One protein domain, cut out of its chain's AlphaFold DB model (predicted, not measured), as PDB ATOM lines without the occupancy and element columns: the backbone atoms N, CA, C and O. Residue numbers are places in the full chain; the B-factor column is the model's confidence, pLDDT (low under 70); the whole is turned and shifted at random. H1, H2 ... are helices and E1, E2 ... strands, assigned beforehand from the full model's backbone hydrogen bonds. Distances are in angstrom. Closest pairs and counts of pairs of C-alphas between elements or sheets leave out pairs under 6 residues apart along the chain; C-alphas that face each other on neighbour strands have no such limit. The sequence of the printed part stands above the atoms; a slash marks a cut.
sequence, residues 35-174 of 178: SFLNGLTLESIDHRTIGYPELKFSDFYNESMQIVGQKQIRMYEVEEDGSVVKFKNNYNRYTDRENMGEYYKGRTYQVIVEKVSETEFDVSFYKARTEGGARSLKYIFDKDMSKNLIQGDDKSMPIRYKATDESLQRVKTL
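What this domain is: This is residues 35 to 174 of the 178 residues of an uncharacterized protein of Photobacterium damsela subsp. piscicida (UniProt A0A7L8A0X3). One strongly twisted sheet folds round on itself as an incomplete barrel, with E5, E6, E7 and the first part of E8 as one wall and E10, E1, E2, E3 and E4 as the other. The walls join where E8 pairs with E10, and at the other corner E4 runs on into E5 at 77 degrees; the far part of E8 and E9 form a hairpin reaching beyond the barrel, while H1 only grazes the sheet at the opposite end. The printed part has 140 residues, with ten named strands, E1 to E10, then H1; the branched sheet's neighbour pairs are antiparallel, and the class is mostly strand, with under half of the residues in named elements. The whole is compact, with a radius of gyration of the C-alphas of 15.7 A and spans of 49 by 37 by 26 A.

Where its parts are: The longest strand, E8, is residues 120 to 131, 34.6 A, from C-alpha 120 at (46.920, -170.011, 3.959) to C-alpha 131 at (55.503, -136.646, 7.456). E7 is residues 109 to 115, 19.8 A; E6 is 84 to 88; E5 is 76 to 81, 15.5 A; E9 is 138 to 142. E10 is residues 159 to 163, E1 41 to 44, E2 54 to 57, E3 64 to 67 and E4 72 to 74. H1, residues 165 to 173, ends with C-alpha 173 at (52.173, -179.603, 20.767).

How they stand to each other: E8 has three neighbours: E7 on one side, E9 and E10 on the other. Its pairing is staggered: residues 120 to 123 pair with E10, with N 121 and O 161 2.9 A apart, and 127 to 131 with E9, with N 129 and O 140 2.8 A apart. E5, E6, E7, E8 and E9 make a meander, each strand the antiparallel neighbour of the one before; N 112 and O 124 are 2.9 A apart across E7 and E8. E1, E2, E3 and E4 make another, with N 42 and O 55 2.8 A apart across the hairpin E1 and E2. E10 is antiparallel to E1, with N 43 and O 162 2.8 A apart. E4 and E5 meet only through their link. H1 only grazes the sheet with residues 165 to 171; its closest C-alpha pair with E1 is Thr 41 and Ser 167, 5.4 A. In H1, 4 of 5 O i to N i+4 pairs are within hydrogen-bond range.

The domain as a whole: The C-alphas of Gly 133 and Thr 173 are the farthest apart, 49.5 A. The printed part has no cut. The links E6 to E7 and E9 to E10 are long, 20 and 16 residues. Mean pLDDT of the printed part is 86.9; residues 133 to 135 and 144 to 155 are under 70.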
ATOM      1  N   SER A  35      49.296-164.562  19.377       95.62
ATOM      2  CA  SER A  35      48.495-164.511  18.157       95.62
ATOM      3  C   SER A  35      48.432-165.876  17.483       95.62
ATOM      4  O   SER A  35      49.256-166.754  17.761       95.62
ATOM      5  N   PHE A  36      47.518-166.050  16.521       95.25
ATOM      6  CA  PHE A  36      47.463-167.283  15.722       95.25
ATOM      7  C   PHE A  36      48.756-167.587  14.945       95.25
ATOM      8  O   PHE A  36      48.897-168.686  14.409       95.25
ATOM      9  N   LEU A  37      49.682-166.628  14.837       96.94
ATOM     10  CA  LEU A  37      50.958-166.810  14.150       96.94
ATOM     11  C   LEU A  37      51.990-167.552  14.993       96.94
ATOM     12  O   LEU A  37      52.953-168.068  14.427       96.94
ATOM     13  N   ASN A  38      51.834-167.592  16.320       95.94
ATOM     14  CA  ASN A  38      52.848-168.179  17.187       95.94
ATOM     15  C   ASN A  38      53.097-169.654  16.837       95.94
ATOM     16  O   ASN A  38      52.172-170.451  16.693       95.94
ATOM     17  N   GLY A  39      54.369-169.993  16.634       95.56
ATOM     18  CA  GLY A  39      54.828-171.324  16.245       95.56
ATOM     19  C   GLY A  39      54.668-171.683  14.776       95.56
ATOM     20  O   GLY A  39      55.126-172.757  14.380       95.56
ATOM     21  N   LEU A  40      54.096-170.816  13.936       97.62
ATOM     22  CA  LEU A  40      53.975-171.090  12.506       97.62
ATOM     23  C   LEU A  40      55.297-170.887  11.756       97.62
ATOM     24  O   LEU A  40      56.066-169.955  12.000       97.62
ATOM     25  N   THR A  41      55.519-171.760  10.777       98.25
ATOM     26  CA  THR A  41      56.460-171.547   9.677       98.25
ATOM     27  C   THR A  41      55.625-171.428   8.413       98.25
ATOM     28  O   THR A  41      54.834-172.320   8.117       98.25
ATOM     29  N   LEU A  42      55.789-170.336   7.679       97.81
ATOM     30  CA  LEU A  42      55.068-170.059   6.448       97.81
ATOM     31  C   LEU A  42      56.020-170.166   5.258       97.81
ATOM     32  O   LEU A  42      57.084-169.553   5.275       97.81
ATOM     33  N   GLU A  43      55.615-170.889   4.220       97.19
ATOM     34  CA  GLU A  43      56.334-171.020   2.954       97.19
ATOM     35  C   GLU A  43      55.510-170.410   1.813       97.19
ATOM     36  O   GLU A  43      54.294-170.587   1.732       97.19
ATOM     37  N   SER A  44      56.158-169.624   0.962       94.06
ATOM     38  CA  SER A  44      55.520-168.900  -0.128       94.06
ATOM     39  C   SER A  44      55.009-169.885  -1.166       94.06
ATOM     40  O   SER A  44      55.783-170.645  -1.742       94.06
ATOM     41  N   ILE A  45      53.718-169.797  -1.466       94.62
ATOM     42  CA  ILE A  45      53.081-170.493  -2.593       94.62
ATOM     43  C   ILE A  45      52.680-169.506  -3.698       94.62
ATOM     44  O   ILE A  45      51.948-169.855  -4.624       94.62
ATOM     45  N   ASP A  46      53.125-168.254  -3.580       90.06
ATOM     46  CA  ASP A  46      52.902-167.215  -4.573       90.06
ATOM     47  C   ASP A  46      53.519-167.602  -5.926       90.06
ATOM     48  O   ASP A  46      54.609-168.169  -5.997       90.06
ATOM     49  N   HIS A  47      52.819-167.281  -7.012       86.56
ATOM     50  CA  HIS A  47      53.273-167.570  -8.372       86.56
ATOM     51  C   HIS A  47      54.438-166.667  -8.810       86.56
ATOM     52  O   HIS A  47      55.141-166.986  -9.770       86.56
ATOM     53  N   ARG A  48      54.634-165.524  -8.138       85.81
ATOM     54  CA  ARG A  48      55.755-164.608  -8.380       85.81
ATOM     55  C   ARG A  48      57.029-165.141  -7.731       85.81
ATOM     56  O   ARG A  48      57.000-165.860  -6.738       85.81
ATOM     57  N   THR A  49      58.183-164.717  -8.240       81.44
ATOM     58  CA  THR A  49      59.469-165.038  -7.610       81.44
ATOM     59  C   THR A  49      59.655-164.227  -6.327       81.44
ATOM     60  O   THR A  49      59.890-163.015  -6.349       81.44
ATOM     61  N   ILE A  50      59.578-164.908  -5.185       82.62
ATOM     62  CA  ILE A  50      59.784-164.299  -3.869       82.62
ATOM     63  C   ILE A  50      61.232-164.518  -3.433       82.62
ATOM     64  O   ILE A  50      61.707-165.649  -3.369       82.62
ATOM     65  N   GLY A  51      61.946-163.431  -3.127       78.00
ATOM     66  CA  GLY A  51      63.362-163.505  -2.749       78.00
ATOM     67  C   GLY A  51      63.592-164.202  -1.407       78.00
ATOM     68  O   GLY A  51      64.649-164.790  -1.190       78.00
ATOM     69  N   TYR A  52      62.588-164.155  -0.527       82.25
ATOM     70  CA  TYR A  52      62.598-164.799   0.784       82.25
ATOM     71  C   TYR A  52      61.302-165.593   0.972       82.25
ATOM     72  O   TYR A  52      60.299-165.047   1.446       82.25
ATOM     73  N   PRO A  53      61.294-166.863   0.546       88.62
ATOM     74  CA  PRO A  53      60.072-167.647   0.477       88.62
ATOM     75  C   PRO A  53      59.613-168.165   1.839       88.62
ATOM     76  O   PRO A  53      58.514-168.686   1.911       88.62
ATOM     77  N   GLU A  54      60.392-168.030   2.914       94.69
ATOM     78  CA  GLU A  54      60.053-168.640   4.202       94.69
ATOM     79  C   GLU A  54      60.085-167.631   5.359       94.69
ATOM     80  O   GLU A  54      61.035-166.853   5.514       94.69
ATOM     81  N   LEU A  55      59.039-167.673   6.187       95.50
ATOM     82  CA  LEU A  55      58.867-166.883   7.405       95.50
ATOM     83  C   LEU A  55      58.698-167.824   8.604       95.50
ATOM     84  O   LEU A  55      57.925-168.772   8.533       95.50
ATOM     85  N   LYS A  56      59.374-167.555   9.724       97.56
ATOM     86  CA  LYS A  56      59.188-168.292  10.989       97.56
ATOM     87  C   LYS A  56      58.772-167.348  12.097       97.56
ATOM     88  O   LYS A  56      59.421-166.323  12.289       97.56
ATOM     89  N   PHE A  57      57.745-167.710  12.846       97.50
ATOM     90  CA  PHE A  57      57.279-166.956  14.001       97.50
ATOM     91  C   PHE A  57      57.736-167.624  15.298       97.50
ATOM     92  O   PHE A  57      57.889-168.845  15.351       97.50
ATOM     93  N   SER A  58      57.968-166.821  16.339       95.88
ATOM     94  CA  SER A  58      58.263-167.319  17.689       95.88
ATOM     95  C   SER A  58      57.156-168.255  18.191       95.88
ATOM     96  O   SER A  58      55.978-168.013  17.929       95.88
ATOM     97  N   ASP A  59      57.530-169.303  18.930       93.25
ATOM     98  CA  ASP A  59      56.633-170.413  19.275       93.25
ATOM     99  C   ASP A  59      55.482-170.040  20.220       93.25
ATOM    100  O   ASP A  59      54.336-170.347  19.920       93.25
ATOM    101  N   PHE A  60      55.747-169.392  21.355       92.19
ATOM    102  CA  PHE A  60      54.741-169.257  22.424       92.19
ATOM    103  C   PHE A  60      54.122-167.863  22.579       92.19
ATOM    104  O   PHE A  60      53.082-167.734  23.229       92.19
ATOM    105  N   TYR A  61      54.784-166.834  22.058       94.88
ATOM    106  CA  TYR A  61      54.460-165.423  22.275       94.88
ATOM    107  C   TYR A  61      55.008-164.568  21.125       94.88
ATOM    108  O   TYR A  61      55.944-164.977  20.427       94.88
ATOM    109  N   ASN A  62      54.441-163.376  20.908       96.31
ATOM    110  CA  ASN A  62      54.750-162.515  19.758       96.31
ATOM    111  C   ASN A  62      56.085-161.761  19.896       96.31
ATOM    112  O   ASN A  62      56.140-160.538  19.837       96.31
ATOM    113  N   GLU A  63      57.188-162.474  20.085       96.12
ATOM    114  CA  GLU A  63      58.497-161.841  20.242       96.12
ATOM    115  C   GLU A  63      59.116-161.441  18.895       96.12
ATOM    116  O   GLU A  63      59.729-160.372  18.766       96.12
ATOM    117  N   SER A  64      59.027-162.317  17.890       96.69
ATOM    118  CA  SER A  64      59.744-162.110  16.636       96.69
ATOM    119  C   SER A  64      59.209-162.890  15.441       96.69
ATOM    120  O   SER A  64      58.581-163.939  15.573       96.69
ATOM    121  N   MET A  65      59.564-162.379  14.262       96.06
ATOM    122  CA  MET A  65      59.443-163.056  12.978       96.06
ATOM    123  C   MET A  65      60.824-163.114  12.310       96.06
ATOM    124  O   MET A  65      61.523-162.107  12.183       96.06
ATOM    125  N   GLN A  66      61.226-164.291  11.849       94.69
ATOM    126  CA  GLN A  66      62.431-164.517  11.064       94.69
ATOM    127  C   GLN A  66      62.060-164.649   9.589       94.69
ATOM    128  O   GLN A  66      61.349-165.567   9.201       94.69
ATOM    129  N   ILE A  67      62.606-163.766   8.756       90.88
ATOM    130  CA  ILE A  67      62.599-163.928   7.298       90.88
ATOM    131  C   ILE A  67      63.816-164.791   6.951       90.88
ATOM    132  O   ILE A  67      64.952-164.345   7.131       90.88
ATOM    133  N   VAL A  68      63.632-166.048   6.549       87.56
ATOM    134  CA  VAL A  68      64.758-166.974   6.325       87.56
ATOM    135  C   VAL A  68      65.653-166.450   5.196       87.56
ATOM    136  O   VAL A  68      65.175-166.007   4.156       87.56
ATOM    137  N   GLY A  69      66.969-166.436   5.428       83.00
ATOM    138  CA  GLY A  69      67.937-165.778   4.538       83.00
ATOM    139  C   GLY A  69      68.127-164.272   4.794       83.00
ATOM    140  O   GLY A  69      68.895-163.622   4.085       83.00
ATOM    141  N   GLN A  70      67.462-163.708   5.807       83.88
ATOM    142  CA  GLN A  70      67.633-162.335   6.300       83.88
ATOM    143  C   GLN A  70      67.788-162.304   7.827       83.88
ATOM    144  O   GLN A  70      67.984-163.325   8.482       83.88
ATOM    145  N   LYS A  71      67.755-161.105   8.413       82.31
ATOM    146  CA  LYS A  71      67.790-160.912   9.862       82.31
ATOM    147  C   LYS A  71      66.398-161.103  10.479       82.31
ATOM    148  O   LYS A  71      65.407-160.647   9.914       82.31
ATOM    149  N   GLN A  72      66.360-161.682  11.676       89.69
ATOM    150  CA  GLN A  72      65.198-161.679  12.566       89.69
ATOM    151  C   GLN A  72      64.716-160.253  12.850       89.69
ATOM    152  O   GLN A  72      65.524-159.359  13.137       89.69
ATOM    153  N   ILE A  73      63.402-160.047  12.823       91.00
ATOM    154  CA  ILE A  73      62.765-158.804  13.257       91.00
ATOM    155  C   ILE A  73      61.951-159.048  14.525       91.00
ATOM    156  O   ILE A  73      61.324-160.092  14.681       91.00
ATOM    157  N   ARG A  74      61.978-158.082  15.443       95.00
ATOM    158  CA  ARG A  74      61.110-158.086  16.626       95.00
ATOM    159  C   ARG A  74      59.685-157.734  16.215       95.00
ATOM    160  O   ARG A  74      59.507-157.005  15.242       95.00
ATOM    161  N   MET A  75      58.703-158.233  16.950       96.56
ATOM    162  CA  MET A  75      57.298-157.874  16.773       96.56
ATOM    163  C   MET A  75      56.898-156.930  17.909       96.56
ATOM    164  O   MET A  75      56.877-157.317  19.070       96.56
ATOM    165  N   TYR A  76      56.638-155.669  17.580       94.69
ATOM    166  CA  TYR A  76      56.136-154.659  18.510       94.69
ATOM    167  C   TYR A  76      54.749-154.203  18.083       94.69
ATOM    168  O   TYR A  76      54.432-154.251  16.892       94.69
ATOM    169  N   GLU A  77      53.974-153.696  19.048       93.69
ATOM    170  CA  GLU A  77      52.635-153.144  18.795       93.69
ATOM    171  C   GLU A  77      51.779-154.154  18.016       93.69
ATOM    172  O   GLU A  77      51.265-153.857  16.937       93.69
ATOM    173  N   VAL A  78      51.748-155.393  18.517       96.44
ATOM    174  CA  VAL A  78      51.037-156.496  17.871       96.44
ATOM    175  C   VAL A  78      49.552-156.351  18.158       96.44
ATOM    176  O   VAL A  78      49.134-156.326  19.312       96.44
ATOM    177  N   GLU A  79      48.772-156.256  17.094       96.62
ATOM    178  CA  GLU A  79      47.318-156.162  17.113       96.62
ATOM    179  C   GLU A  79      46.767-157.384  16.378       96.62
ATOM    180  O   GLU A  79      47.154-157.640  15.235       96.62
ATOM    181  N   GLU A  80      45.876-158.134  17.020       96.69
ATOM    182  CA  GLU A  80      45.131-159.234  16.403       96.69
ATOM    183  C   GLU A  80      43.639-158.887  16.405       96.69
ATOM    184  O   GLU A  80      43.071-158.566  17.447       96.69
ATOM    185  N   ASP A  81      43.017-158.947  15.230       96.06
ATOM    186  CA  ASP A  81      41.579-158.766  15.039       96.06
ATOM    187  C   ASP A  81      41.054-159.875  14.124       96.06
ATOM    188  O   ASP A  81      41.203-159.840  12.899       96.06
ATOM    189  N   GLY A  82      40.495-160.917  14.743       94.56
ATOM    190  CA  GLY A  82      39.937-162.073  14.051       94.56
ATOM    191  C   GLY A  82      40.957-162.780  13.154       94.56
ATOM    192  O   GLY A  82      41.787-163.556  13.619       94.56
ATOM    193  N   SER A  83      40.855-162.557  11.843       96.00
ATOM    194  CA  SER A  83      41.727-163.162  10.832       96.00
ATOM    195  C   SER A  83      42.988-162.351  10.536       96.00
ATOM    196  O   SER A  83      43.793-162.792   9.723       96.00
ATOM    197  N   VAL A  84      43.195-161.192  11.161       98.00
ATOM    198  CA  VAL A  84      44.301-160.287  10.822       98.00
ATOM    199  C   VAL A  84      45.226-160.091  12.015       98.00
ATOM    200  O   VAL A  84      44.776-159.743  13.099       98.00
ATOM    201  N   VAL A  85      46.533-160.241  11.791       98.31
ATOM    202  CA  VAL A  85      47.580-159.803  12.722       98.31
ATOM    203  C   VAL A  85      48.411-158.707  12.073       98.31
ATOM    204  O   VAL A  85      48.921-158.860  10.962       98.31
ATOM    205  N   LYS A  86      48.593-157.602  12.787       97.44
ATOM    206  CA  LYS A  86      49.412-156.462  12.377       97.44
ATOM    207  C   LYS A  86      50.480-156.199  13.428       97.44
ATOM    208  O   LYS A  86      50.200-156.228  14.616       97.44
ATOM    209  N   PHE A  87      51.703-155.913  12.993       96.50
ATOM    210  CA  PHE A  87      52.785-155.534  13.902       96.50
ATOM    211  C   PHE A  87      53.824-154.638  13.228       96.50
ATOM    212  O   PHE A  87      53.921-154.568  11.999       96.50
ATOM    213  N   LYS A  88      54.639-153.968  14.045       94.31
ATOM    214  CA  LYS A  88      55.769-153.133  13.615       94.31
ATOM    215  C   LYS A  88      57.090-153.755  14.062       94.31
ATOM    216  O   LYS A  88      57.168-154.406  15.098       94.31
ATOM    217  N   ASN A  89      58.161-153.540  13.300       91.94
ATOM    218  CA  ASN A  89      59.477-154.111  13.629       91.94
ATOM    219  C   ASN A  89      60.293-153.310  14.664       91.94
ATOM    220  O   ASN A  89      61.370-153.747  15.070       91.94
ATOM    221  N   ASN A  90      59.817-152.126  15.049       91.75
ATOM    222  CA  ASN A  90      60.447-151.249  16.030       91.75
ATOM    223  C   ASN A  90      59.395-150.770  17.028       91.75
ATOM    224  O   ASN A  90      58.268-150.495  16.635       91.75
ATOM    225  N   TYR A  91      59.805-150.591  18.281       89.31
ATOM    226  CA  TYR A  91      58.988-149.975  19.321       89.31
ATOM    227  C   TYR A  91      58.899-148.454  19.130       89.31
ATOM    228  O   TYR A  91      59.932-147.793  18.928       89.31
ATOM    229  N   ASN A  92      57.690-147.895  19.224       88.88
ATOM    230  CA  ASN A  92      57.492-146.454  19.317       88.88
ATOM    231  C   ASN A  92      57.955-145.944  20.683       88.88
ATOM    232  O   ASN A  92      57.420-146.293  21.725       88.88
ATOM    233  N   ARG A  93      58.940-145.049  20.693       87.00
ATOM    234  CA  ARG A  93      59.487-144.500  21.942       87.00
ATOM    235  C   ARG A  93      58.558-143.522  22.652       87.00
ATOM    236  O   ARG A  93      58.860-143.122  23.777       87.00
ATOM    237  N   TYR A  94      57.516-143.063  21.970       86.62
ATOM    238  CA  TYR A  94      56.591-142.051  22.460       86.62
ATOM    239  C   TYR A  94      55.188-142.605  22.711       86.62
ATOM    240  O   TYR A  94      54.302-141.802  22.972       86.62
ATOM    241  N   THR A  95      54.991-143.932  22.691       83.19
ATOM    242  CA  THR A  95      53.678-144.574  22.909       83.19
ATOM    243  C   THR A  95      52.931-144.013  24.118       83.19
ATOM    244  O   THR A  95      51.744-143.733  24.014       83.19
ATOM    245  N   ASP A  96      53.640-143.749  25.217       81.88
ATOM    246  CA  ASP A  96      53.033-143.307  26.481       81.88
ATOM    247  C   ASP A  96      53.212-141.803  26.759       81.88
ATOM    248  O   ASP A  96      53.038-141.345  27.889       81.88
ATOM    249  N   ARG A  97      53.638-141.010  25.765       83.50
ATOM    250  CA  ARG A  97      53.915-139.576  25.950       83.50
ATOM    251  C   ARG A  97      52.861-138.720  25.267       83.50
ATOM    252  O   ARG A  97      52.780-138.677  24.043       83.50
ATOM    253  N   GLU A  98      52.124-137.954  26.062       79.31
ATOM    254  CA  GLU A  98      51.141-137.006  25.541       79.31
ATOM    255  C   GLU A  98      51.784-135.933  24.652       79.31
ATOM    256  O   GLU A  98      52.873-135.427  24.934       79.31
ATOM    257  N   ASN A  99      51.073-135.550  23.588       78.12
ATOM    258  CA  ASN A  99      51.465-134.496  22.642       78.12
ATOM    259  C   ASN A  99      52.812-134.722  21.931       78.12
ATOM    260  O   ASN A  99      53.365-133.797  21.333       78.12
ATOM    261  N   MET A 100      53.329-135.949  21.964       75.50
ATOM    262  CA  MET A 100      54.472-136.382  21.175       75.50
ATOM    263  C   MET A 100      53.939-137.228  20.014       75.50
ATOM    264  O   MET A 100      53.084-138.084  20.210       75.50
ATOM    265  N   GLY A 101      54.397-136.957  18.788       78.06
ATOM    266  CA  GLY A 101      54.055-137.784  17.624       78.06
ATOM    267  C   GLY A 101      54.626-139.205  17.726       78.06
ATOM    268  O   GLY A 101      55.105-139.632  18.770       78.06
ATOM    269  N   GLU A 102      54.653-139.940  16.620       83.94
ATOM    270  CA  GLU A 102      55.270-141.270  16.603       83.94
ATOM    271  C   GLU A 102      56.782-141.164  16.374       83.94
ATOM    272  O   GLU A 102      57.236-140.426  15.495       83.94
ATOM    273  N   TYR A 103      57.584-141.919  17.132       86.00
ATOM    274  CA  TYR A 103      59.029-141.985  16.910       86.00
ATOM    275  C   TYR A 103      59.594-143.394  17.045       86.00
ATOM    276  O   TYR A 103      59.693-143.962  18.134       86.00
ATOM    277  N   TYR A 104      60.105-143.898  15.924       86.00
ATOM    278  CA  TYR A 104      60.800-145.172  15.827       86.00
ATOM    279  C   TYR A 104      62.286-144.972  15.526       86.00
ATOM    280  O   TYR A 104      62.675-144.064  14.791       86.00
ATOM    281  N   LYS A 105      63.151-145.840  16.063       79.25
ATOM    282  CA  LYS A 105      64.590-145.797  15.764       79.25
ATOM    283  C   LYS A 105      64.901-146.614  14.504       79.25
ATOM    284  O   LYS A 105      64.805-147.834  14.528       79.25
ATOM    285  N   GLY A 106      65.418-145.968  13.458       77.19
ATOM    286  CA  GLY A 106      65.930-146.652  12.262       77.19
ATOM    287  C   GLY A 106      64.867-146.891  11.188       77.19
ATOM    288  O   GLY A 106      63.907-146.136  11.079       77.19
ATOM    289  N   ARG A 107      65.070-147.907  10.338       80.81
ATOM    290  CA  ARG A 107      64.097-148.265   9.293       80.81
ATOM    291  C   ARG A 107      62.957-149.071   9.912       80.81
ATOM    292  O   ARG A 107      63.189-150.194  10.365       80.81
ATOM    293  N   THR A 108      61.760-148.493   9.904       88.00
ATOM    294  CA  THR A 108      60.546-149.133  10.417       88.00
ATOM    295  C   THR A 108      59.691-149.676   9.287       88.00
ATOM    296  O   THR A 108      59.497-149.018   8.260       88.00
ATOM    297  N   TYR A 109      59.170-150.873   9.503       87.88
ATOM    298  CA  TYR A 109      58.245-151.561   8.626       87.88
ATOM    299  C   TYR A 109      57.067-152.071   9.444       87.88
ATOM    300  O   TYR A 109      57.233-152.445  10.608       87.88
ATOM    301  N   GLN A 110      55.902-152.089   8.813       92.38
ATOM    302  CA  GLN A 110      54.712-152.746   9.324       92.38
ATOM    303  C   GLN A 110      54.461-153.997   8.494       92.38
ATOM    304  O   GLN A 110      54.591-153.973   7.268       92.38
ATOM    305  N   VAL A 111      54.104-155.075   9.171       92.88
ATOM    306  CA  VAL A 111      53.706-156.333   8.554       92.88
ATOM    307  C   VAL A 111      52.246-156.564   8.903       92.88
ATOM    308  O   VAL A 111      51.845-156.361  10.047       92.88
ATOM    309  N   ILE A 112      51.460-156.941   7.903       95.62
ATOM    310  CA  ILE A 112      50.076-157.380   8.075       95.62
ATOM    311  C   ILE A 112      49.997-158.802   7.541       95.62
ATOM    312  O   ILE A 112      50.396-159.039   6.401       95.62
ATOM    313  N   VAL A 113      49.508-159.722   8.362       97.38
ATOM    314  CA  VAL A 113      49.258-161.114   8.001       97.38
ATOM    315  C   VAL A 113      47.767-161.374   8.127       97.38
ATOM    316  O   VAL A 113      47.208-161.274   9.216       97.38
ATOM    317  N   GLU A 114      47.128-161.702   7.015       98.19
ATOM    318  CA  GLU A 114      45.706-162.013   6.944       98.19
ATOM    319  C   GLU A 114      45.520-163.507   6.688       98.19
ATOM    320  O   GLU A 114      46.057-164.061   5.731       98.19
ATOM    321  N   LYS A 115      44.764-164.174   7.556       97.75
ATOM    322  CA  LYS A 115      44.376-165.574   7.421       97.75
ATOM    323  C   LYS A 115      43.293-165.690   6.349       97.75
ATOM    324  O   LYS A 115      42.168-165.238   6.543       97.75
ATOM    325  N   VAL A 116      43.632-166.341   5.241       97.44
ATOM    326  CA  VAL A 116      42.715-166.621   4.123       97.44
ATOM    327  C   VAL A 116      41.999-167.954   4.333       97.44
ATOM    328  O   VAL A 116      40.827-168.111   4.001       97.44
ATOM    329  N   SER A 117      42.709-168.923   4.907       96.62
ATOM    330  CA  SER A 117      42.166-170.189   5.396       96.62
ATOM    331  C   SER A 117      42.978-170.653   6.603       96.62
ATOM    332  O   SER A 117      43.989-170.045   6.940       96.62
ATOM    333  N   GLU A 118      42.609-171.777   7.218       94.06
ATOM    334  CA  GLU A 118      43.367-172.349   8.342       94.06
ATOM    335  C   GLU A 118      44.850-172.621   8.041       94.06
ATOM    336  O   GLU A 118      45.649-172.756   8.964       94.06
ATOM    337  N   THR A 119      45.234-172.707   6.764       96.81
ATOM    338  CA  THR A 119      46.623-172.987   6.374       96.81
ATOM    339  C   THR A 119      47.222-171.956   5.432       96.81
ATOM    340  O   THR A 119      48.409-172.051   5.151       96.81
ATOM    341  N   GLU A 120      46.455-170.977   4.955       98.06
ATOM    342  CA  GLU A 120      46.920-170.011   3.959       98.06
ATOM    343  C   GLU A 120      46.778-168.577   4.445       98.06
ATOM    344  O   GLU A 120      45.766-168.207   5.044       98.06
ATOM    345  N   PHE A 121      47.786-167.769   4.129       98.12
ATOM    346  CA  PHE A 121      47.937-166.422   4.653       98.12
ATOM    347  C   PHE A 121      48.407-165.465   3.566       98.12
ATOM    348  O   PHE A 121      49.322-165.780   2.806       98.12
ATOM    349  N   ASP A 122      47.824-164.276   3.537       96.00
ATOM    350  CA  ASP A 122      48.299-163.157   2.736       96.00
ATOM    351  C   ASP A 122      49.158-162.239   3.610       96.00
ATOM    352  O   ASP A 122      48.710-161.725   4.635       96.00
ATOM    353  N   VAL A 123      50.419-162.036   3.217       93.88
ATOM    354  CA  VAL A 123      51.383-161.231   3.979       93.88
ATOM    355  C   VAL A 123      51.746-159.972   3.204       93.88
ATOM    356  O   VAL A 123      52.251-160.028   2.082       93.88
ATOM    357  N   SER A 124      51.520-158.817   3.823       91.12
ATOM    358  CA  SER A 124      51.832-157.500   3.268       91.12
ATOM    359  C   SER A 124      52.902-156.787   4.089       91.12
ATOM    360  O   SER A 124      52.804-156.696   5.312       91.12
ATOM    361  N   PHE A 125      53.889-156.208   3.405       88.62
ATOM    362  CA  PHE A 125      54.965-155.426   4.013       88.62
ATOM    363  C   PHE A 125      54.848-153.955   3.616       88.62
ATOM    364  O   PHE A 125      54.814-153.620   2.434       88.62
ATOM    365  N   TYR A 126      54.865-153.069   4.606       88.25
ATOM    366  CA  TYR A 126      54.758-151.627   4.417       88.25
ATOM    367  C   TYR A 126      55.978-150.941   5.008       88.25
ATOM    368  O   TYR A 126      56.441-151.313   6.087       88.25
ATOM    369  N   LYS A 127      56.494-149.907   4.340       85.94
ATOM    370  CA  LYS A 127      57.582-149.090   4.883       85.94
ATOM    371  C   LYS A 127      57.079-147.779   5.405       85.94
ATOM    372  O   LYS A 127      56.343-147.062   4.740       85.94
ATOM    373  N   ALA A 128      57.571-147.467   6.590       86.81
ATOM    374  CA  ALA A 128      57.299-146.209   7.218       86.81
ATOM    375  C   ALA A 128      58.063-145.087   6.490       86.81
ATOM    376  O   ALA A 128      59.273-145.182   6.245       86.81
ATOM    377  N   ARG A 129      57.354-144.011   6.173       85.75
ATOM    378  CA  ARG A 129      57.896-142.704   5.808       85.75
ATOM    379  C   ARG A 129      57.397-141.680   6.814       85.75
ATOM    380  O   ARG A 129      56.311-141.822   7.365       85.75
ATOM    381  N   THR A 130      58.198-140.661   7.069       82.75
ATOM    382  CA  THR A 130      57.839-139.603   8.010       82.75
ATOM    383  C   THR A 130      57.191-138.436   7.284       82.75
ATOM    384  O   THR A 130      57.727-137.965   6.283       82.75
ATOM    385  N   GLU A 131      56.098-137.925   7.832       83.25
ATOM    386  CA  GLU A 131      55.503-136.646   7.456       83.25
ATOM    387  C   GLU A 131      55.448-135.693   8.661       83.25
ATOM    388  O   GLU A 131      55.437-136.122   9.818       83.25
ATOM    389  N   GLY A 132      55.382-134.386   8.389       75.31
ATOM    390  CA  GLY A 132      55.223-133.345   9.409       75.31
ATOM    391  C   GLY A 132      56.533-132.782   9.979       75.31
ATOM    392  O   GLY A 132      57.623-133.046   9.475       75.31
ATOM    393  N   GLY A 133      56.413-131.941  11.012       69.00
ATOM    394  CA  GLY A 133      57.539-131.289  11.694       69.00
ATOM    395  C   GLY A 133      57.967-132.004  12.981       69.00
ATOM    396  O   GLY A 133      57.300-132.921  13.445       69.00
ATOM    397  N   ALA A 134      59.051-131.547  13.620       66.94
ATOM    398  CA  ALA A 134      59.658-132.214  14.786       66.94
ATOM    399  C   ALA A 134      58.710-132.453  15.987       66.94
ATOM    400  O   ALA A 134      58.922-133.394  16.745       66.94
ATOM    401  N   ARG A 135      57.668-131.624  16.162       68.44
ATOM    402  CA  ARG A 135      56.649-131.766  17.226       68.44
ATOM    403  C   ARG A 135      55.391-132.526  16.793       68.44
ATOM    404  O   ARG A 135      54.518-132.767  17.611       68.44
ATOM    405  N   SER A 136      55.280-132.878  15.516       71.38
ATOM    406  CA  SER A 136      54.103-133.527  14.935       71.38
ATOM    407  C   SER A 136      54.513-134.620  13.947       71.38
ATOM    408  O   SER A 136      53.866-134.782  12.910       71.38
ATOM    409  N   LEU A 137      55.632-135.299  14.221       77.12
ATOM    410  CA  LEU A 137      56.153-136.352  13.358       77.12
ATOM    411  C   LEU A 137      55.116-137.475  13.284       77.12
ATOM    412  O   LEU A 137      54.703-138.017  14.309       77.12
ATOM    413  N   LYS A 138      54.688-137.801  12.071       81.69
ATOM    414  CA  LYS A 138      53.768-138.904  11.799       81.69
ATOM    415  C   LYS A 138      54.485-139.927  10.944       81.69
ATOM    416  O   LYS A 138      55.133-139.546   9.967       81.69
ATOM    417  N   TYR A 139      54.370-141.203  11.288       83.81
ATOM    418  CA  TYR A 139      54.792-142.264  10.391       83.81
ATOM    419  C   TYR A 139      53.595-142.719   9.561       83.81
ATOM    420  O   TYR A 139      52.539-143.061  10.081       83.81
ATOM    421  N   ILE A 140      53.770-142.697   8.247       86.56
ATOM    422  CA  ILE A 140      52.817-143.239   7.285       86.56
ATOM    423  C   ILE A 140      53.440-144.480   6.674       86.56
ATOM    424  O   ILE A 140      54.622-144.486   6.335       86.56
ATOM    425  N   PHE A 141      52.656-145.544   6.577       86.50
ATOM    426  CA  PHE A 141      53.116-146.840   6.106       86.50
ATOM    427  C   PHE A 141      52.657-147.057   4.672       86.50
ATOM    428  O   PHE A 141      51.495-147.357   4.413       86.50
ATOM    429  N   ASP A 142      53.597-146.927   3.745       81.50
ATOM    430  CA  ASP A 142      53.328-147.075   2.323       81.50
ATOM    431  C   ASP A 142      53.682-148.481   1.839       81.50
ATOM    432  O   ASP A 142      54.651-149.101   2.292       81.50
ATOM    433  N   LYS A 143      52.939-148.949   0.833       74.62
ATOM    434  CA  LYS A 143      53.162-150.232   0.143       74.62
ATOM    435  C   LYS A 143      54.417-150.258  -0.742       74.62
ATOM    436  O   LYS A 143      54.743-151.281  -1.329       74.62
ATOM    437  N   ASP A 144      55.150-149.152  -0.831       63.00
ATOM    438  CA  ASP A 144      56.178-148.912  -1.852       63.00
ATOM    439  C   ASP A 144      57.532-149.620  -1.588       63.00
ATOM    440  O   ASP A 144      58.566-149.310  -2.191       63.00
ATOM    441  N   MET A 145      57.565-150.577  -0.651       54.06
ATOM    442  CA  MET A 145      58.804-151.163  -0.133       54.06
ATOM    443  C   MET A 145      59.194-152.532  -0.678       54.06
ATOM    444  O   MET A 145      60.251-153.073  -0.347       54.06
ATOM    445  N   SER A 146      58.404-153.128  -1.540       51.38
ATOM    446  CA  SER A 146      58.625-154.527  -1.924       51.38
ATOM    447  C   SER A 146      59.750-154.669  -2.951       51.38
ATOM    448  O   SER A 146      59.971-155.750  -3.482       51.38
ATOM    449  N   LYS A 147      60.531-153.601  -3.194       52.03
ATOM    450  CA  LYS A 147      61.634-153.580  -4.163       52.03
ATOM    451  C   LYS A 147      62.737-154.603  -3.876       52.03
ATOM    452  O   LYS A 147      63.395-154.991  -4.832       52.03
ATOM    453  N   ASN A 148      62.872-155.076  -2.629       57.91
ATOM    454  CA  ASN A 148      63.870-156.085  -2.247       57.91
ATOM    455  C   ASN A 148      63.285-157.407  -1.708       57.91
ATOM    456  O   ASN A 148      64.044-158.352  -1.536       57.91
ATOM    457  N   LEU A 149      61.981-157.482  -1.410       61.12
ATOM    458  CA  LEU A 149      61.340-158.702  -0.881       61.12
ATOM    459  C   LEU A 149      60.662-159.527  -1.991       61.12
ATOM    460  O   LEU A 149      60.649-160.754  -1.923       61.12
ATOM    461  N   ILE A 150      60.157-158.860  -3.035       60.91
ATOM    462  CA  ILE A 150      59.453-159.461  -4.175       60.91
ATOM    463  C   ILE A 150      60.212-159.090  -5.452       60.91
ATOM    464  O   ILE A 150      60.406-157.904  -5.742       60.91
ATOM    465  N   GLN A 151      60.641-160.088  -6.226       57.59
ATOM    466  CA  GLN A 151      61.145-159.865  -7.580       57.59
ATOM    467  C   GLN A 151      59.946-159.933  -8.539       57.59
ATOM    468  O   GLN A 151      59.379-160.999  -8.753       57.59
ATOM    469  N   GLY A 152      59.502-158.785  -9.061       53.91
ATOM    470  CA  GLY A 152      58.334-158.698  -9.947       53.91
ATOM    471  C   GLY A 152      57.753-157.286 -10.070       53.91
ATOM    472  O   GLY A 152      58.217-156.359  -9.395       53.91
ATOM    473  N   ASP A 153      56.751-157.144 -10.943       50.47
ATOM    474  CA  ASP A 153      56.216-155.849 -11.393       50.47
ATOM    475  C   ASP A 153      55.207-155.225 -10.418       50.47
ATOM    476  O   ASP A 153      55.247-154.013 -10.202       50.47
ATOM    477  N   ASP A 154      54.365-156.030  -9.756       63.06
ATOM    478  CA  ASP A 154      53.435-155.537  -8.734       63.06
ATOM    479  C   ASP A 154      53.903-155.893  -7.322       63.06
ATOM    480  O   ASP A 154      53.747-157.005  -6.808       63.06
ATOM    481  N   LYS A 155      54.505-154.885  -6.705       63.28
ATOM    482  CA  LYS A 155      55.045-154.911  -5.351       63.28
ATOM    483  C   LYS A 155      53.968-154.566  -4.315       63.28
ATOM    484  O   LYS A 155      54.144-154.851  -3.140       63.28
ATOM    485  N   SER A 156      52.837-154.002  -4.721       71.06
ATOM    486  CA  SER A 156      51.803-153.521  -3.801       71.06
ATOM    487  C   SER A 156      50.846-154.614  -3.299       71.06
ATOM    488  O   SER A 156      50.127-154.397  -2.314       71.06
ATOM    489  N   MET A 157      50.837-155.775  -3.960       81.81
ATOM    490  CA  MET A 157      49.995-156.917  -3.604       81.81
ATOM    491  C   MET A 157      50.599-157.766  -2.474       81.81
ATOM    492  O   MET A 157      51.824-157.944  -2.446       81.81
ATOM    493  N   PRO A 158      49.759-158.345  -1.591       90.00
ATOM    494  CA  PRO A 158      50.207-159.316  -0.594       90.00
ATOM    495  C   PRO A 158      50.886-160.515  -1.257       90.00
ATOM    496  O   PRO A 158      50.609-160.828  -2.414       90.00
ATOM    497  N   ILE A 159      51.777-161.177  -0.524       90.38
ATOM    498  CA  ILE A 159      52.391-162.446  -0.922       90.38
ATOM    499  C   ILE A 159      51.592-163.575  -0.275       90.38
ATOM    500  O   ILE A 159      51.386-163.548   0.942       90.38
ATOM    501  N   ARG A 160      51.187-164.573  -1.064       94.81
ATOM    502  CA  ARG A 160      50.494-165.754  -0.538       94.81
ATOM    503  C   ARG A 160      51.491-166.758   0.040       94.81
ATOM    504  O   ARG A 160      52.369-167.266  -0.659       94.81
ATOM    505  N   TYR A 161      51.289-167.108   1.301       96.75
ATOM    506  CA  TYR A 161      52.018-168.154   1.999       96.75
ATOM    507  C   TYR A 161      51.088-169.272   2.468       96.75
ATOM    508  O   TYR A 161      49.887-169.070   2.661       96.75
ATOM    509  N   LYS A 162      51.674-170.441   2.713       98.19
ATOM    510  CA  LYS A 162      51.037-171.582   3.357       98.19
ATOM    511  C   LYS A 162      51.826-172.002   4.594       98.19
ATOM    512  O   LYS A 162      53.053-172.038   4.556       98.19
ATOM    513  N   ALA A 163      51.144-172.329   5.686       98.25
ATOM    514  CA  ALA A 163      51.784-172.937   6.844       98.25
ATOM    515  C   ALA A 163      52.334-174.322   6.486       98.25
ATOM    516  O   ALA A 163      51.648-175.125   5.851       98.25
ATOM    517  N   THR A 164      53.561-174.612   6.912       97.94
ATOM    518  CA  THR A 164      54.156-175.935   6.705       97.94
ATOM    519  C   THR A 164      53.491-176.959   7.618       97.94
ATOM    520  O   THR A 164      53.178-176.658   8.775       97.94
ATOM    521  N   ASP A 165      53.337-178.193   7.134       96.94
ATOM    522  CA  ASP A 165      52.743-179.285   7.915       96.94
ATOM    523  C   ASP A 165      53.488-179.512   9.238       96.94
ATOM    524  O   ASP A 165      52.866-179.733  10.278       96.94
ATOM    525  N   GLU A 166      54.821-179.395   9.222       95.62
ATOM    526  CA  GLU A 166      55.658-179.503  10.420       95.62
ATOM    527  C   GLU A 166      55.285-178.448  11.466       95.62
ATOM    528  O   GLU A 166      55.101-178.775  12.640       95.62
ATOM    529  N   SER A 167      55.120-177.188  11.052       96.62
ATOM    530  CA  SER A 167      54.747-176.122  11.981       96.62
ATOM    531  C   SER A 167      53.323-176.283  12.512       96.62
ATOM    532  O   SER A 167      53.094-176.080  13.701       96.62
ATOM    533  N   LEU A 168      52.384-176.756  11.687       95.50
ATOM    534  CA  LEU A 168      51.018-177.055  12.125       95.50
ATOM    535  C   LEU A 168      50.981-178.170  13.176       95.50
ATOM    536  O   LEU A 168      50.175-178.118  14.106       95.50
ATOM    537  N   GLN A 169      51.841-179.186  13.056       92.56
ATOM    538  CA  GLN A 169      51.979-180.208  14.097       92.56
ATOM    539  C   GLN A 169      52.659-179.647  15.344       92.56
ATOM    540  O   GLN A 169      52.185-179.903  16.451       92.56
ATOM    541  N   ARG A 170      53.708-178.832  15.176       88.69
ATOM    542  CA  ARG A 170      54.390-178.161  16.287       88.69
ATOM    543  C   ARG A 170      53.404-177.342  17.115       88.69
ATOM    544  O   ARG A 170      53.315-177.582  18.314       88.69
ATOM    545  N   VAL A 171      52.586-176.488  16.496       91.19
ATOM    546  CA  VAL A 171      51.584-175.656  17.191       91.19
ATOM    547  C   VAL A 171      50.628-176.482  18.055       91.19
ATOM    548  O   VAL A 171      50.353-176.110  19.190       91.19
ATOM    549  N   LYS A 172      50.185-177.659  17.595       87.56
ATOM    550  CA  LYS A 172      49.322-178.551  18.402       87.56
ATOM    551  C   LYS A 172      50.006-179.071  19.671       87.56
ATOM    552  O   LYS A 172      49.326-179.454  20.627       87.56
ATOM    553  N   THR A 173      51.335-179.128  19.658       83.19
ATOM    554  CA  THR A 173      52.173-179.603  20.767       83.19
ATOM    555  C   THR A 173      52.727-178.481  21.638       83.19
ATOM    556  O   THR A 173      53.200-178.766  22.735       83.19
ATOM    557  N   LEU A 174      52.630-177.219  21.201       82.44
ATOM    558  CA  LEU A 174      53.003-176.050  21.994       82.44
ATOM    559  C   LEU A 174      51.976-175.849  23.107       82.44
ATOM    560  O   LEU A 174      51.004-175.108  22.984       82.44
TER     561      LEU A 174